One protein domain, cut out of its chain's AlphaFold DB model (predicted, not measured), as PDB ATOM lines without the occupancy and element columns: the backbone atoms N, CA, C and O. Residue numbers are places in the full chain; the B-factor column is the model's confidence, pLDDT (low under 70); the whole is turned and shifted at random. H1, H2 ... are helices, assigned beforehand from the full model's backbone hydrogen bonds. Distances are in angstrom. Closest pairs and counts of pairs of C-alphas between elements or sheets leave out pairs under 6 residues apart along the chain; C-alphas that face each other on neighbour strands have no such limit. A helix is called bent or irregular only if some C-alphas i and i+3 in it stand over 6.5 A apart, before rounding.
ATOM      1  N   GLN A   6     -36.832  23.873 -16.824       63.34
ATOM      2  CA  GLN A   6     -37.503  22.710 -17.407       63.34
ATOM      3  C   GLN A   6     -37.488  21.477 -16.497       63.34
ATOM      4  O   GLN A   6     -38.338  20.599 -16.654       63.34
ATOM      5  N   LEU A   7     -36.554  21.384 -15.542       75.62
ATOM      6  CA  LEU A   7     -36.568  20.283 -14.588       75.62
ATOM      7  C   LEU A   7     -37.756  20.428 -13.641       75.62
ATOM      8  O   LEU A   7     -38.428  19.437 -13.407       75.62
ATOM      9  N   SER A   8     -38.106  21.639 -13.204       76.00
ATOM     10  CA  SER A   8     -39.262  21.859 -12.324       76.00
ATOM     11  C   SER A   8     -40.568  21.297 -12.903       76.00
ATOM     12  O   SER A   8     -41.356  20.693 -12.179       76.00
ATOM     13  N   SER A   9     -40.790  21.441 -14.214       80.81
ATOM     14  CA  SER A   9     -41.965  20.877 -14.891       80.81
ATOM     15  C   SER A   9     -41.816  19.390 -15.236       80.81
ATOM     16  O   SER A   9     -42.806  18.661 -15.240       80.81
ATOM     17  N   SER A  10     -40.597  18.911 -15.502       82.69
ATOM     18  CA  SER A  10     -40.347  17.524 -15.933       82.69
ATOM     19  C   SER A  10     -40.141  16.544 -14.773       82.69
ATOM     20  O   SER A  10     -40.413  15.351 -14.919       82.69
ATOM     21  N   LEU A  11     -39.670  17.017 -13.618       87.19
ATOM     22  CA  LEU A  11     -39.269  16.200 -12.473       87.19
ATOM     23  C   LEU A  11     -40.398  15.301 -11.948       87.19
ATOM     24  O   LEU A  11     -40.134  14.110 -11.778       87.19
ATOM     25  N   PRO A  12     -41.657  15.767 -11.779       89.38
ATOM     26  CA  PRO A  12     -42.746  14.889 -11.343       89.38
ATOM     27  C   PRO A  12     -42.983  13.733 -12.322       89.38
ATOM     28  O   PRO A  12     -43.260  12.600 -11.928       89.38
ATOM     29  N   HIS A  13     -42.831  13.995 -13.621       90.44
ATOM     30  CA  HIS A  13     -43.010  12.985 -14.656       90.44
ATOM     31  C   HIS A  13     -41.847  11.990 -14.704       90.44
ATOM     32  O   HIS A  13     -42.089  10.795 -14.890       90.44
ATOM     33  N   ILE A  14     -40.618  12.458 -14.471       90.06
ATOM     34  CA  ILE A  14     -39.429  11.611 -14.325       90.06
ATOM     35  C   ILE A  14     -39.570  10.698 -13.102       90.06
ATOM     36  O   ILE A  14     -39.402   9.485 -13.214       90.06
ATOM     37  N   GLN A  15     -39.952  11.256 -11.953       88.00
ATOM     38  CA  GLN A  15     -40.159  10.500 -10.715       88.00
ATOM     39  C   GLN A  15     -41.301   9.484 -10.839       88.00
ATOM     40  O   GLN A  15     -41.194   8.373 -10.330       88.00
ATOM     41  N   SER A  16     -42.367   9.824 -11.571       92.31
ATOM     42  CA  SER A  16     -43.468   8.893 -11.861       92.31
ATOM     43  C   SER A  16     -43.121   7.793 -12.879       92.31
ATOM     44  O   SER A  16     -43.973   6.964 -13.188       92.31
ATOM     45  N   GLY A  17     -41.910   7.804 -13.454       90.19
ATOM     46  CA  GLY A  17     -41.462   6.845 -14.470       90.19
ATOM     47  C   GLY A  17     -42.045   7.064 -15.870       90.19
ATOM     48  O   GLY A  17     -41.752   6.294 -16.782       90.19
ATOM     49  N   LYS A  18     -42.854   8.113 -16.072       92.12
ATOM     50  CA  LYS A  18     -43.444   8.461 -17.377       92.12
ATOM     51  C   LYS A  18     -42.430   9.076 -18.338       92.12
ATOM     52  O   LYS A  18     -42.621   9.001 -19.547       92.12
ATOM     53  N   LEU A  19     -41.371   9.687 -17.807       91.12
ATOM     54  CA  LEU A  19     -40.257  10.224 -18.582       91.12
ATOM     55  C   LEU A  19     -38.948   9.581 -18.134       91.12
ATOM     56  O   LEU A  19     -38.707   9.408 -16.941       91.12
ATOM     57  N   LYS A  20     -38.078   9.277 -19.099       90.44
ATOM     58  CA  LYS A  20     -36.723   8.795 -18.840       90.44
ATOM     59  C   LYS A  20     -35.717   9.894 -19.193       90.44
ATOM     60  O   LYS A  20     -35.559  10.187 -20.378       90.44
ATOM     61  N   PRO A  21     -35.033  10.497 -18.210       89.75
ATOM     62  CA  PRO A  21     -33.970  11.447 -18.496       89.75
ATOM     63  C   PRO A  21     -32.767  10.697 -19.082       89.75
ATOM     64  O   PRO A  21     -32.369   9.653 -18.562       89.75
ATOM     65  N   LEU A  22     -32.216  11.205 -20.186       90.00
ATOM     66  CA  LEU A  22     -31.091  10.572 -20.887       90.00
ATOM     67  C   LEU A  22     -29.775  11.304 -20.636       90.00
ATOM     68  O   LEU A  22     -28.769  10.668 -20.340       90.00
ATOM     69  N   VAL A  23     -29.794  12.631 -20.760       87.94
ATOM     70  CA  VAL A  23     -28.614  13.493 -20.669       87.94
ATOM     71  C   VAL A  23     -29.013  14.831 -20.047       87.94
ATOM     72  O   VAL A  23     -30.104  15.340 -20.310       87.94
ATOM     73  N   VAL A  24     -28.121  15.407 -19.245       84.38
ATOM     74  CA  VAL A  24     -28.197  16.789 -18.756       84.38
ATOM     75  C   VAL A  24     -27.371  17.692 -19.679       84.38
ATOM     76  O   VAL A  24     -26.179  17.464 -19.871       84.38
ATOM     77  N   LEU A  25     -27.995  18.731 -20.245       80.25
ATOM     78  CA  LEU A  25     -27.345  19.707 -21.145       80.25
ATOM     79  C   LEU A  25     -26.670  20.881 -20.408       80.25
ATOM     80  O   LEU A  25     -26.371  21.902 -21.014       80.25
ATOM     81  N   GLY A  26     -26.482  20.759 -19.096       74.31
ATOM     82  CA  GLY A  26     -25.715  21.706 -18.291       74.31
ATOM     83  C   GLY A  26     -24.290  21.211 -18.054       74.31
ATOM     84  O   GLY A  26     -23.992  20.026 -18.220       74.31
ATOM     85  N   GLU A  27     -23.417  22.107 -17.598       74.88
ATOM     86  CA  GLU A  27     -22.008  21.789 -17.310       74.88
ATOM     87  C   GLU A  27     -21.829  20.720 -16.221       74.88
ATOM     88  O   GLU A  27     -20.829  20.002 -16.194       74.88
ATOM     89  N   LYS A  28     -22.791  20.618 -15.296       80.31
ATOM     90  CA  LYS A  28     -22.752  19.722 -14.134       80.31
ATOM     91  C   LYS A  28     -24.029  18.898 -14.047       80.31
ATOM     92  O   LYS A  28     -25.100  19.341 -14.461       80.31
ATOM     93  N   ARG A  29     -23.918  17.709 -13.447       85.50
ATOM     94  CA  ARG A  29     -25.082  16.886 -13.101       85.50
ATOM     95  C   ARG A  29     -26.006  17.639 -12.148       85.50
ATOM     96  O   ARG A  29     -25.556  18.434 -11.321       85.50
ATOM     97  N   LEU A  30     -27.299  17.350 -12.246       83.56
ATOM     98  CA  LEU A  30     -28.310  17.935 -11.373       83.56
ATOM     99  C   LEU A  30     -28.399  17.096 -10.086       83.56
ATOM    100  O   LEU A  30     -28.477  15.872 -10.193       83.56
ATOM    101  N   PRO A  31     -28.421  17.706  -8.884       83.19
ATOM    102  CA  PRO A  31     -28.534  16.963  -7.621       83.19
ATOM    103  C   PRO A  31     -29.766  16.053  -7.556       83.19
ATOM    104  O   PRO A  31     -29.726  14.988  -6.951       83.19
ATOM    105  N   GLU A  32     -30.847  16.462  -8.220       82.69
ATOM    106  CA  GLU A  32     -32.107  15.721  -8.327       82.69
ATOM    107  C   GLU A  32     -32.020  14.524  -9.294       82.69
ATOM    108  O   GLU A  32     -32.839  13.611  -9.220       82.69
ATOM    109  N   LEU A  33     -31.022  14.503 -10.187       85.62
ATOM    110  CA  LEU A  33     -30.787  13.465 -11.194       85.62
ATOM    111  C   LEU A  33     -29.312  13.007 -11.193       85.62
ATOM    112  O   LEU A  33     -28.632  13.106 -12.218       85.62
ATOM    113  N   PRO A  34     -28.788  12.465 -10.076       86.00
ATOM    114  CA  PRO A  34     -27.357  12.173  -9.929       86.00
ATOM    115  C   PRO A  34     -26.862  11.063 -10.869       86.00
ATOM    116  O   PRO A  34     -25.679  11.004 -11.210       86.00
ATOM    117  N   ASN A  35     -27.773  10.191 -11.307       88.06
ATOM    118  CA  ASN A  35     -27.482   9.051 -12.176       88.06
ATOM    119  C   ASN A  35     -27.507   9.403 -13.672       88.06
ATOM    120  O   ASN A  35     -27.168   8.554 -14.494       88.06
ATOM    121  N   VAL A  36     -27.930  10.615 -14.036       89.69
ATOM    122  CA  VAL A  36     -28.021  11.048 -15.434       89.69
ATOM    123  C   VAL A  36     -26.716  11.758 -15.806       89.69
ATOM    124  O   VAL A  36     -26.344  12.709 -15.114       89.69
ATOM    125  N   PRO A  37     -26.003  11.315 -16.858       90.06
ATOM    126  CA  PRO A  37     -24.747  11.936 -17.255       90.06
ATOM    127  C   PRO A  37     -24.967  13.320 -17.872       90.06
ATOM    128  O   PRO A  37     -26.047  13.624 -18.392       90.06
ATOM    129  N   THR A  38     -23.932  14.156 -17.850       86.88
ATOM    130  CA  THR A  38     -23.923  15.395 -18.646       86.88
ATOM    131  C   THR A  38     -23.550  15.101 -20.097       86.88
ATOM    132  O   THR A  38     -22.948  14.071 -20.395       86.88
ATOM    133  N   LEU A  39     -23.862  16.015 -21.019       85.69
ATOM    134  CA  LEU A  39     -23.476  15.858 -22.428       85.69
ATOM    135  C   LEU A  39     -21.949  15.764 -22.613       85.69
ATOM    136  O   LEU A  39     -21.466  15.051 -23.487       85.69
ATOM    137  N   ALA A  40     -21.183  16.444 -21.758       83.69
ATOM    138  CA  ALA A  40     -19.725  16.370 -21.768       83.69
ATOM    139  C   ALA A  40     -19.205  14.964 -21.401       83.69
ATOM    140  O   ALA A  40     -18.171  14.531 -21.902       83.69
ATOM    141  N   GLU A  41     -19.930  14.227 -20.554       84.88
ATOM    142  CA  GLU A  41     -19.562  12.875 -20.116       84.88
ATOM    143  C   GLU A  41     -19.883  11.795 -21.164       84.88
ATOM    144  O   GLU A  41     -19.368  10.681 -21.071       84.88
ATOM    145  N   THR A  42     -20.704  12.096 -22.177       84.50
ATOM    146  CA  THR A  42     -21.078  11.131 -23.229       84.50
ATOM    147  C   THR A  42     -20.114  11.119 -24.418       84.50
ATOM    148  O   THR A  42     -20.358  10.408 -25.391       84.50
ATOM    149  N   GLY A  43     -19.035  11.910 -24.376       81.50
ATOM    150  CA  GLY A  43     -18.091  12.061 -25.492       81.50
ATOM    151  C   GLY A  43     -18.618  12.928 -26.642       81.50
ATOM    152  O   GLY A  43     -17.991  13.004 -27.697       81.50
ATOM    153  N   CYS A  44     -19.766  13.584 -26.450       79.56
ATOM    154  CA  CYS A  44     -20.316  14.555 -27.388       79.56
ATOM    155  C   CYS A  44     -19.691  15.936 -27.157       79.56
ATOM    156  O   CYS A  44     -19.229  16.245 -26.057       79.56
ATOM    157  N   THR A  45     -19.693  16.791 -28.184       78.62
ATOM    158  CA  THR A  45     -19.253  18.182 -28.032       78.62
ATOM    159  C   THR A  45     -20.116  18.872 -26.971       78.62
ATOM    160  O   THR A  45     -21.341  18.882 -27.121       78.62
ATOM    161  N   PRO A  46     -19.517  19.425 -25.900       69.69
ATOM    162  CA  PRO A  46     -20.278  20.082 -24.854       69.69
ATOM    163  C   PRO A  46     -21.027  21.288 -25.425       69.69
ATOM    164  O   PRO A  46     -20.480  22.090 -26.181       69.69
ATOM    165  N   PHE A  47     -22.296  21.382 -25.055       69.69
ATOM    166  CA  PHE A  47     -23.206  22.455 -25.413       69.69
ATOM    167  C   PHE A  47     -23.887  22.900 -24.128       69.69
ATOM    168  O   PHE A  47     -24.475  22.067 -23.438       69.69
ATOM    169  N   ASP A  48     -23.788  24.188 -23.813       66.25
ATOM    170  CA  ASP A  48     -24.567  24.774 -22.733       66.25
ATOM    171  C   ASP A  48     -25.953  25.136 -23.274       66.25
ATOM    172  O   ASP A  48     -26.127  26.110 -24.009       66.25
ATOM    173  N   GLY A  49     -26.936  24.299 -22.938       62.78
ATOM    174  CA  GLY A  49     -28.348  24.535 -23.240       62.78
ATOM    175  C   GLY A  49     -29.044  25.453 -22.234       62.78
ATOM    176  O   GLY A  49     -30.279  25.489 -22.201       62.78
ATOM    177  N   GLY A  50     -28.282  26.140 -21.380       63.75
ATOM    178  CA  GLY A  50     -28.782  27.081 -20.393       63.75
ATOM    179  C   GLY A  50     -29.752  28.091 -21.003       63.75
ATOM    180  O   GLY A  50     -29.482  28.738 -22.013       63.75
ATOM    181  N   THR A  51     -30.925  28.220 -20.383       64.12
ATOM    182  CA  THR A  51     -31.910  29.235 -20.764       64.12
ATOM    183  C   THR A  51     -31.694  30.480 -19.914       64.12
ATOM    184  O   THR A  51     -31.924  30.451 -18.705       64.12
ATOM    185  N   THR A  52     -31.291  31.579 -20.548       69.50
ATOM    186  CA  THR A  52     -31.183  32.889 -19.894       69.50
ATOM    187  C   THR A  52     -32.525  33.610 -19.957       69.50
ATOM    188  O   THR A  52     -33.038  33.883 -21.041       69.50
ATOM    189  N   LEU A  53     -33.087  33.940 -18.794       73.56
ATOM    190  CA  LEU A  53     -34.240  34.833 -18.683       73.56
ATOM    191  C   LEU A  53     -33.747  36.271 -18.474       73.56
ATOM    192  O   LEU A  53     -32.791  36.500 -17.737       73.56
ATOM    193  N   GLY A  54     -34.403  37.239 -19.109       82.69
ATOM    194  CA  GLY A  54     -34.060  38.652 -18.977       82.69
ATOM    195  C   GLY A  54     -35.287  39.552 -19.031       82.69
ATOM    196  O   GLY A  54     -36.324  39.178 -19.580       82.69
ATOM    197  N   LEU A  55     -35.152  40.749 -18.460       88.75
ATOM    198  CA  LEU A  55     -36.140  41.819 -18.556       88.75
ATOM    199  C   LEU A  55     -35.763  42.759 -19.705       88.75
ATOM    200  O   LEU A  55     -34.635  43.243 -19.775       88.75
ATOM    201  N   PHE A  56     -36.721  43.046 -20.584       91.62
ATOM    202  CA  PHE A  56     -36.521  43.911 -21.745       91.62
ATOM    203  C   PHE A  56     -37.342  45.192 -21.617       91.62
ATOM    204  O   PHE A  56     -38.458  45.187 -21.099       91.62
ATOM    205  N   VAL A  57     -36.793  46.293 -22.127       94.56
ATOM    206  CA  VAL A  57     -37.449  47.605 -22.180       94.56
ATOM    207  C   VAL A  57     -37.481  48.122 -23.615       94.56
ATOM    208  O   VAL A  57     -36.771  47.627 -24.491       94.56
ATOM    209  N   ARG A  58     -38.316  49.131 -23.874       96.06
ATOM    210  CA  ARG A  58     -38.400  49.760 -25.195       96.06
ATOM    211  C   ARG A  58     -37.071  50.437 -25.561       96.06
ATOM    212  O   ARG A  58     -36.391  51.015 -24.717       96.06
ATOM    213  N   ALA A  59     -36.737  50.435 -26.851       94.00
ATOM    214  CA  ALA A  59     -35.629  51.233 -27.364       94.00
ATOM    215  C   ALA A  59     -35.834  52.726 -27.040       94.00
ATOM    216  O   ALA A  59     -36.908  53.281 -27.287       94.00
ATOM    217  N   GLY A  60     -34.802  53.363 -26.482       95.19
ATOM    218  CA  GLY A  60     -34.836  54.768 -26.063       95.19
ATOM    219  C   GLY A  60     -35.336  55.013 -24.635       95.19
ATOM    220  O   GLY A  60     -35.459  56.172 -24.245       95.19
ATOM    221  N   THR A  61     -35.608  53.970 -23.838       96.00
ATOM    222  CA  THR A  61     -35.867  54.150 -22.401       96.00
ATOM    223  C   THR A  61     -34.682  54.875 -21.742       96.00
ATOM    224  O   THR A  61     -33.547  54.416 -21.889       96.00
ATOM    225  N   PRO A  62     -34.908  55.989 -21.016       97.25
ATOM    226  CA  PRO A  62     -33.829  56.741 -20.385       97.25
ATOM    227  C   PRO A  62     -33.007  55.885 -19.417       97.25
ATOM    228  O   PRO A  62     -33.576  55.143 -18.613       97.25
ATOM    229  N   SER A  63     -31.680  56.051 -19.433       95.38
ATOM    230  CA  SER A  63     -30.758  55.280 -18.585       95.38
ATOM    231  C   SER A  63     -31.144  55.241 -17.099       95.38
ATOM    232  O   SER A  63     -31.099  54.152 -16.535       95.38
ATOM    233  N   PRO A  64     -31.606  56.337 -16.454       97.31
ATOM    234  CA  PRO A  64     -31.997  56.288 -15.041       97.31
ATOM    235  C   PRO A  64     -33.136  55.300 -14.739       97.31
ATOM    236  O   PRO A  64     -33.157  54.671 -13.681       97.31
ATOM    237  N   VAL A  65     -34.072  55.128 -15.679       97.06
ATOM    238  CA  VAL A  65     -35.181  54.170 -15.546       97.06
ATOM    239  C   VAL A  65     -34.655  52.744 -15.662       97.06
ATOM    240  O   VAL A  65     -35.016  51.891 -14.854       97.06
ATOM    241  N   VAL A  66     -33.762  52.493 -16.624       96.88
ATOM    242  CA  VAL A  66     -33.125  51.178 -16.801       96.88
ATOM    243  C   VAL A  66     -32.334  50.786 -15.555       96.88
ATOM    244  O   VAL A  66     -32.489  49.668 -15.069       96.88
ATOM    245  N   THR A  67     -31.552  51.711 -14.994       96.88
ATOM    246  CA  THR A  67     -30.796  51.480 -13.756       96.88
ATOM    247  C   THR A  67     -31.717  51.131 -12.591       96.88
ATOM    248  O   THR A  67     -31.443  50.188 -11.855       96.88
ATOM    249  N   THR A  68     -32.837  51.847 -12.451       96.75
ATOM    250  CA  THR A  68     -33.806  51.591 -11.375       96.75
ATOM    251  C   THR A  68     -34.447  50.208 -11.514       96.75
ATOM    252  O   THR A  68     -34.518  49.460 -10.541       96.75
ATOM    253  N   LEU A  69     -34.867  49.835 -12.729       96.00
ATOM    254  CA  LEU A  69     -35.446  48.516 -13.007       96.00
ATOM    255  C   LEU A  69     -34.441  47.387 -12.768       96.00
ATOM    256  O   LEU A  69     -34.799  46.363 -12.189       96.00
ATOM    257  N   ASN A  70     -33.189  47.569 -13.190       95.38
ATOM    258  CA  ASN A  70     -32.139  46.586 -12.963       95.38
ATOM    259  C   ASN A  70     -31.891  46.375 -11.463       95.38
ATOM    260  O   ASN A  70     -31.939  45.235 -11.011       95.38
ATOM    261  N   ALA A  71     -31.729  47.455 -10.693       96.19
ATOM    262  CA  ALA A  71     -31.513  47.374  -9.249       96.19
ATOM    263  C   ALA A  71     -32.670  46.662  -8.526       96.19
ATOM    264  O   ALA A  71     -32.430  45.777  -7.709       96.19
ATOM    265  N   ALA A  72     -33.918  46.993  -8.870       95.19
ATOM    266  CA  ALA A  72     -35.090  46.332  -8.298       95.19
ATOM    267  C   ALA A  72     -35.171  44.843  -8.680       95.19
ATOM    268  O   ALA A  72     -35.526  44.013  -7.847       95.19
ATOM    269  N   THR A  73     -34.817  44.495  -9.922       94.06
ATOM    270  CA  THR A  73     -34.818  43.099 -10.392       94.06
ATOM    271  C   THR A  73     -33.764  42.271  -9.662       94.06
ATOM    272  O   THR A  73     -34.058  41.162  -9.232       94.06
ATOM    273  N   VAL A  74     -32.551  42.807  -9.496       93.50
ATOM    274  CA  VAL A  74     -31.476  42.134  -8.750       93.50
ATOM    275  C   VAL A  74     -31.891  41.923  -7.296       93.50
ATOM    276  O   VAL A  74     -31.813  40.799  -6.817       93.50
ATOM    277  N   ALA A  75     -32.424  42.957  -6.639       94.12
ATOM    278  CA  ALA A  75     -32.901  42.845  -5.262       94.12
ATOM    279  C   ALA A  75     -33.993  41.771  -5.099       94.12
ATOM    280  O   ALA A  75     -33.961  41.009  -4.141       94.12
ATOM    281  N   ALA A  76     -34.930  41.671  -6.049       91.31
ATOM    282  CA  ALA A  76     -35.979  40.652  -6.019       91.31
ATOM    283  C   ALA A  76     -35.452  39.224  -6.256       91.31
ATOM    284  O   ALA A  76     -36.014  38.276  -5.723       91.31
ATOM    285  N   LEU A  77     -34.391  39.052  -7.051       87.81
ATOM    286  CA  LEU A  77     -33.766  37.739  -7.279       87.81
ATOM    287  C   LEU A  77     -32.929  37.260  -6.087       87.81
ATOM    288  O   LEU A  77     -32.693  36.062  -5.945       87.81
ATOM    289  N   GLU A  78     -32.449  38.194  -5.269       90.38
ATOM    290  CA  GLU A  78     -31.718  37.907  -4.033       90.38
ATOM    291  C   GLU A  78     -32.650  37.693  -2.830       90.38
ATOM    292  O   GLU A  78     -32.188  37.209  -1.794       90.38
ATOM    293  N   ASP A  79     -33.940  38.023  -2.956       89.00
ATOM    294  CA  ASP A  79     -34.939  37.815  -1.908       89.00
ATOM    295  C   ASP A  79     -35.197  36.305  -1.712       89.00
ATOM    296  O   ASP A  79     -35.581  35.615  -2.660       89.00
TER     297      ASP A  79
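This is residues 6 to 79 of the 81 residues of the protein "Tripartite tricarboxylate transporter substrate binding protein" of Xylella fastidiosa subsp. multiplex (UniProt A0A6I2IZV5). The longest helix, H3, makes one end of a drawn-out shape and folds back from residues 43 to 62, the long stretch that joins it to a loose head of loops with two smaller helices, H1 and H2. The printed part has 74 residues with three named helices in the order H1, H2, H3 and no named strand. The class is all helix, though helices hold 30 of the 74 residues. The whole is extended, with a radius of gyration of the C-alphas of 18.1 A, and spans 49 by 30 by 20 A.

H3, residues 63 to 78, begins at C-alpha (-30.758, 55.280, -18.585) and is 22.7 A long. H2 is residues 39 to 42. H1, residues 6 to 15, begins at C-alpha (-37.503, 22.710, -17.407) and is 14.2 A long; it is irregular, with C-alphas 9 and 12 7.0 A apart.

H3 is apart from H1 and H2, which are apart too. Every O i to N i+4 pair is within hydrogen-bond range in H3, 4 of 6 in H1; H2 is too short for one.

The C-alphas farthest apart, of Gly 17 and Pro 62, are 50.8 A apart. Both links are long, and the printed part has no cut. Residues 58 to 64 and 74 to 79 stand free. Residue 6 and residues 46 to 52 have pLDDT under 70.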